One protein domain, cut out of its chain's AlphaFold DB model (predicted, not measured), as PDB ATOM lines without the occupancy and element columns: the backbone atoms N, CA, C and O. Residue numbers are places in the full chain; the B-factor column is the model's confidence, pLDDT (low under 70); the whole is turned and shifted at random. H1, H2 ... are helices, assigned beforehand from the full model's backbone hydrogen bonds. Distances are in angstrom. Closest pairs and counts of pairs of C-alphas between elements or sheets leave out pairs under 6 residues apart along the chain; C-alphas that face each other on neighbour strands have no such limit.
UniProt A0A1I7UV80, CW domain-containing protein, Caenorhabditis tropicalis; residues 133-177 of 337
ATOM      1  N   LEU A 133     -57.911 -18.755  15.363       91.25
ATOM      2  CA  LEU A 133     -56.640 -18.727  16.078       91.25
ATOM      3  C   LEU A 133     -56.833 -19.230  17.506       91.25
ATOM      4  O   LEU A 133     -57.781 -18.840  18.185       91.25
ATOM      5  N   GLY A 134     -55.916 -20.060  17.983       88.50
ATOM      6  CA  GLY A 134     -55.889 -20.526  19.365       88.50
ATOM      7  C   GLY A 134     -54.478 -20.859  19.810       88.50
ATOM      8  O   GLY A 134     -53.531 -20.788  19.021       88.50
ATOM      9  N   LEU A 135     -54.356 -21.174  21.094       83.06
ATOM     10  CA  LEU A 135     -53.100 -21.519  21.743       83.06
ATOM     11  C   LEU A 135     -53.121 -22.993  22.125       83.06
ATOM     12  O   LEU A 135     -54.058 -23.474  22.755       83.06
ATOM     13  N   ILE A 136     -52.053 -23.692  21.758       79.38
ATOM     14  CA  ILE A 136     -51.806 -25.074  22.152       79.38
ATOM     15  C   ILE A 136     -50.489 -25.120  22.916       79.38
ATOM     16  O   ILE A 136     -49.422 -24.856  22.365       79.38
ATOM     17  N   ALA A 137     -50.568 -25.412  24.211       75.94
ATOM     18  CA  ALA A 137     -49.388 -25.580  25.043       75.94
ATOM     19  C   ALA A 137     -48.754 -26.949  24.781       75.94
ATOM     20  O   ALA A 137     -49.455 -27.952  24.628       75.94
ATOM     21  N   PHE A 138     -47.423 -27.005  24.766       75.00
ATOM     22  CA  PHE A 138     -46.741 -28.287  24.870       75.00
ATOM     23  C   PHE A 138     -47.029 -28.918  26.237       75.00
ATOM     24  O   PHE A 138     -47.180 -28.197  27.222       75.00
ATOM     25  N   PRO A 139     -47.075 -30.256  26.330       71.44
ATOM     26  CA  PRO A 139     -47.185 -30.917  27.621       71.44
ATOM     27  C   PRO A 139     -45.974 -30.578  28.503       71.44
ATOM     28  O   PRO A 139     -44.833 -30.673  28.043       71.44
ATOM     29  N   ASP A 140     -46.231 -30.268  29.780       60.47
ATOM     30  CA  ASP A 140     -45.280 -29.744  30.786       60.47
ATOM     31  C   ASP A 140     -43.931 -30.484  30.872       60.47
ATOM     32  O   ASP A 140     -42.919 -29.929  31.289       60.47
ATOM     33  N   SER A 141     -43.883 -31.743  30.436       57.47
ATOM     34  CA  SER A 141     -42.658 -32.548  30.353       57.47
ATOM     35  C   SER A 141     -41.609 -32.068  29.330       57.47
ATOM     36  O   SER A 141     -40.513 -32.626  29.304       57.47
ATOM     37  N   LYS A 142     -41.919 -31.092  28.460       57.56
ATOM     38  CA  LYS A 142     -41.011 -30.582  27.413       57.56
ATOM     39  C   LYS A 142     -41.118 -29.054  27.265       57.56
ATOM     40  O   LYS A 142     -41.740 -28.583  26.315       57.56
ATOM     41  N   PRO A 143     -40.511 -28.276  28.178       55.62
ATOM     42  CA  PRO A 143     -40.715 -26.827  28.251       55.62
ATOM     43  C   PRO A 143     -40.172 -26.049  27.042       55.62
ATOM     44  O   PRO A 143     -40.637 -24.944  26.785       55.62
ATOM     45  N   CYS A 144     -39.258 -26.631  26.257       56.06
ATOM     46  CA  CYS A 144     -38.735 -26.023  25.035       56.06
ATOM     47  C   CYS A 144     -38.690 -27.067  23.913       56.06
ATOM     48  O   CYS A 144     -38.088 -28.135  24.063       56.06
ATOM     49  N   GLN A 145     -39.337 -26.772  22.789       68.19
ATOM     50  CA  GLN A 145     -39.272 -27.552  21.554       68.19
ATOM     51  C   GLN A 145     -38.908 -26.605  20.412       68.19
ATOM     52  O   GLN A 145     -39.265 -25.426  20.442       68.19
ATOM     53  N   ASP A 146     -38.187 -27.110  19.417       78.00
ATOM     54  CA  ASP A 146     -37.816 -26.302  18.260       78.00
ATOM     55  C   ASP A 146     -39.030 -26.005  17.355       78.00
ATOM     56  O   ASP A 146     -40.120 -26.573  17.486       78.00
ATOM     57  N   HIS A 147     -38.844 -25.096  16.397       78.88
ATOM     58  CA  HIS A 147     -39.888 -24.716  15.448       78.88
ATOM     59  C   HIS A 147     -40.443 -25.920  14.662       78.88
ATOM     60  O   HIS A 147     -41.642 -25.990  14.394       78.88
ATOM     61  N   THR A 148     -39.599 -26.887  14.292       85.38
ATOM     62  CA  THR A 148     -40.014 -28.077  13.530       85.38
ATOM     63  C   THR A 148     -40.937 -28.963  14.362       85.38
ATOM     64  O   THR A 148     -41.968 -29.440  13.875       85.38
ATOM     65  N   GLN A 149     -40.604 -29.145  15.635       85.62
ATOM     66  CA  GLN A 149     -41.429 -29.852  16.606       85.62
ATOM     67  C   GLN A 149     -42.755 -29.121  16.857       85.62
ATOM     68  O   GLN A 149     -43.799 -29.770  16.866       85.62
ATOM     69  N   ALA A 150     -42.754 -27.787  16.956       84.25
ATOM     70  CA  ALA A 150     -43.979 -26.989  17.089       84.25
ATOM     71  C   ALA A 150     -44.911 -27.109  15.878       84.25
ATOM     72  O   ALA A 150     -46.115 -27.321  16.039       84.25
ATOM     73  N   VAL A 151     -44.365 -27.045  14.660       87.56
ATOM     74  CA  VAL A 151     -45.137 -27.273  13.427       87.56
ATOM     75  C   VAL A 151     -45.753 -28.670  13.416       87.56
ATOM     76  O   VAL A 151     -46.906 -28.824  13.008       87.56
ATOM     77  N   SER A 152     -44.994 -29.681  13.843       89.38
ATOM     78  CA  SER A 152     -45.450 -31.075  13.848       89.38
ATOM     79  C   SER A 152     -46.566 -31.273  14.876       89.38
ATOM     80  O   SER A 152     -47.645 -31.737  14.524       89.38
ATOM     81  N   TYR A 153     -46.363 -30.787  16.101       88.06
ATOM     82  CA  TYR A 153     -47.351 -30.857  17.176       88.06
ATOM     83  C   TYR A 153     -48.658 -30.128  16.833       88.06
ATOM     84  O   TYR A 153     -49.742 -30.632  17.117       88.06
ATOM     85  N   CYS A 154     -48.571 -28.972  16.172       88.75
ATOM     86  CA  CYS A 154     -49.730 -28.240  15.664       88.75
ATOM     87  C   CYS A 154     -50.580 -29.110  14.723       88.75
ATOM     88  O   CYS A 154     -51.777 -29.297  14.953       88.75
ATOM     89  N   LYS A 155     -49.947 -29.734  13.724       91.25
ATOM     90  CA  LYS A 155     -50.634 -30.611  12.765       91.25
ATOM     91  C   LYS A 155     -51.211 -31.867  13.419       91.25
ATOM     92  O   LYS A 155     -52.340 -32.237  13.110       91.25
ATOM     93  N   ASP A 156     -50.476 -32.475  14.347       91.12
ATOM     94  CA  ASP A 156     -50.915 -33.673  15.074       91.12
ATOM     95  C   ASP A 156     -52.163 -33.415  15.939       91.12
ATOM     96  O   ASP A 156     -52.940 -34.332  16.201       91.12
ATOM     97  N   ASN A 157     -52.400 -32.159  16.336       86.81
ATOM     98  CA  ASN A 157     -53.587 -31.727  17.079       86.81
ATOM     99  C   ASN A 157     -54.712 -31.172  16.177       86.81
ATOM    100  O   ASN A 157     -55.590 -30.463  16.660       86.81
ATOM    101  N   ASN A 158     -54.719 -31.507  14.881       89.75
ATOM    102  CA  ASN A 158     -55.713 -31.070  13.885       89.75
ATOM    103  C   ASN A 158     -55.749 -29.555  13.613       89.75
ATOM    104  O   ASN A 158     -56.740 -29.046  13.084       89.75
ATOM    105  N   TRP A 159     -54.674 -28.836  13.928       90.12
ATOM    106  CA  TRP A 159     -54.512 -27.446  13.511       90.12
ATOM    107  C   TRP A 159     -53.795 -27.369  12.160       90.12
ATOM    108  O   TRP A 159     -52.983 -28.221  11.803       90.12
ATOM    109  N   THR A 160     -54.089 -26.327  11.384       89.62
ATOM    110  CA  THR A 160     -53.577 -26.199  10.010       89.62
ATOM    111  C   THR A 160     -52.087 -25.850   9.966       89.62
ATOM    112  O   THR A 160     -51.323 -26.418   9.181       89.62
ATOM    113  N   SER A 161     -51.668 -24.880  10.777       89.94
ATOM    114  CA  SER A 161     -50.309 -24.340  10.779       89.94
ATOM    115  C   SER A 161     -50.079 -23.451  11.994       89.94
ATOM    116  O   SER A 161     -51.015 -22.840  12.506       89.94
ATOM    117  N   ILE A 162     -48.817 -23.285  12.385       88.88
ATOM    118  CA  ILE A 162     -48.425 -22.207  13.295       88.88
ATOM    119  C   ILE A 162     -48.463 -20.856  12.570       88.88
ATOM    120  O   ILE A 162     -48.263 -20.777  11.357       88.88
ATOM    121  N   THR A 163     -48.730 -19.782  13.306       87.06
ATOM    122  CA  THR A 163     -48.755 -18.422  12.764       87.06
ATOM    123  C   THR A 163     -48.339 -17.420  13.834       87.06
ATOM    124  O   THR A 163     -48.485 -17.685  15.024       87.06
ATOM    125  N   SER A 164     -47.822 -16.270  13.410       79.69
ATOM    126  CA  SER A 164     -47.607 -15.118  14.282       79.69
ATOM    127  C   SER A 164     -48.846 -14.211  14.289       79.69
ATOM    128  O   SER A 164     -49.640 -14.261  13.341       79.69
ATOM    129  N   PRO A 165     -49.000 -13.340  15.302       82.31
ATOM    130  CA  PRO A 165     -50.041 -12.319  15.295       82.31
ATOM    131  C   PRO A 165     -49.851 -11.380  14.096       82.31
ATOM    132  O   PRO A 165     -48.751 -10.875  13.871       82.31
ATOM    133  N   ALA A 166     -50.910 -11.140  13.326       83.69
ATOM    134  CA  ALA A 166     -50.871 -10.260  12.155       83.69
ATOM    135  C   ALA A 166     -51.181  -8.789  12.490       83.69
ATOM    136  O   ALA A 166     -50.872  -7.893  11.706       83.69
ATOM    137  N   ASN A 167     -51.813  -8.527  13.637       82.06
ATOM    138  CA  ASN A 167     -52.216  -7.193  14.076       82.06
ATOM    139  C   ASN A 167     -52.321  -7.117  15.614       82.06
ATOM    140  O   ASN A 167     -52.146  -8.111  16.321       82.06
ATOM    141  N   GLY A 168     -52.601  -5.919  16.136       78.19
ATOM    142  CA  GLY A 168     -52.679  -5.670  17.578       78.19
ATOM    143  C   GLY A 168     -53.815  -6.410  18.296       78.19
ATOM    144  O   GLY A 168     -53.672  -6.733  19.475       78.19
ATOM    145  N   GLU A 169     -54.920  -6.721  17.612       84.38
ATOM    146  CA  GLU A 169     -56.024  -7.476  18.218       84.38
ATOM    147  C   GLU A 169     -55.640  -8.947  18.412       84.38
ATOM    148  O   GLU A 169     -55.830  -9.491  19.502       84.38
ATOM    149  N   GLU A 170     -55.046  -9.569  17.386       87.19
ATOM    150  CA  GLU A 170     -54.482 -10.919  17.495       87.19
ATOM    151  C   GLU A 170     -53.427 -10.965  18.608       87.19
ATOM    152  O   GLU A 170     -53.472 -11.847  19.460       87.19
ATOM    153  N   MET A 171     -52.527  -9.975  18.664       80.69
ATOM    154  CA  MET A 171     -51.502  -9.893  19.711       80.69
ATOM    155  C   MET A 171     -52.122  -9.848  21.112       80.69
ATOM    156  O   MET A 171     -51.723 -10.606  21.990       80.69
ATOM    157  N   THR A 172     -53.131  -9.001  21.311       83.00
ATOM    158  CA  THR A 172     -53.816  -8.871  22.605       83.00
ATOM    159  C   THR A 172     -54.491 -10.180  23.018       83.00
ATOM    160  O   THR A 172     -54.489 -10.533  24.194       83.00
ATOM    161  N   TYR A 173     -55.062 -10.917  22.063       83.00
ATOM    162  CA  TYR A 173     -55.649 -12.230  22.323       83.00
ATOM    163  C   TYR A 173     -54.605 -13.237  22.806       83.00
ATOM    164  O   TYR A 173     -54.822 -13.871  23.832       83.00
ATOM    165  N   PHE A 174     -53.454 -13.312  22.136       76.81
ATOM    166  CA  PHE A 174     -52.373 -14.212  22.541       76.81
ATOM    167  C   PHE A 174     -51.683 -13.807  23.851       76.81
ATOM    168  O   PHE A 174     -51.088 -14.652  24.501       76.81
ATOM    169  N   GLN A 175     -51.766 -12.537  24.256       70.94
ATOM    170  CA  GLN A 175     -51.245 -12.059  25.542       70.94
ATOM    171  C   GLN A 175     -52.198 -12.302  26.719       70.94
ATOM    172  O   GLN A 175     -51.769 -12.253  27.870       70.94
ATOM    173  N   LYS A 176     -53.497 -12.486  26.448       64.12
ATOM    174  CA  LYS A 176     -54.532 -12.617  27.482       64.12
ATOM    175  C   LYS A 176     -54.501 -13.981  28.169       64.12
ATOM    176  O   LYS A 176     -54.821 -14.064  29.352       64.12
ATOM    177  N   ASP A 177     -54.112 -15.012  27.431       54.09
ATOM    178  CA  ASP A 177     -53.738 -16.296  27.999       54.09
ATOM    179  C   ASP A 177     -52.260 -16.185  28.364       54.09
ATOM    180  O   ASP A 177     -51.391 -16.187  27.497       54.09
TER     181      ASP A 177
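What this domain is: This is residues 133 to 177 of the 337 residues of the protein "CW domain-containing protein" of Caenorhabditis tropicalis (UniProt A0A1I7UV80). Two short helices, H1 and H2, are set well apart near opposite ends of a loose, open frame of loops, joined by a long link. The stretch before H1 makes a wide loop, and its residues 139 to 144 stick out. The printed part has 45 residues with two named helices, H1 then H2, and no named strand; the class is all helix, though under half of the residues are in named elements. It is only just loose, close to compact, with a radius of gyration of the C-alphas of 11.4 A and spans of 29 by 21 by 16 A.

How they stand to each other: H1, residues 147 to 156, and H2, residues 168 to 176, are apart, with no C-alpha of the one within 8 A of the other. In both helices every O i to N i+4 pair is within hydrogen-bond range.

Where its parts are: H1 begins at C-alpha 147 (-39.888, -24.716, 15.448) and is 14.2 A long. H2 is 12.2 A long and ends at C-alpha 176 (-54.532, -12.617, 27.482).

The domain as a whole: The C-alphas farthest apart, those of Ser 141 and Asn 167, are 31.6 A apart. The printed part has no cut. The link from H1 to H2, 11 residues, is long. Residues 140 to 145 and 176 to 177 have pLDDT under 70.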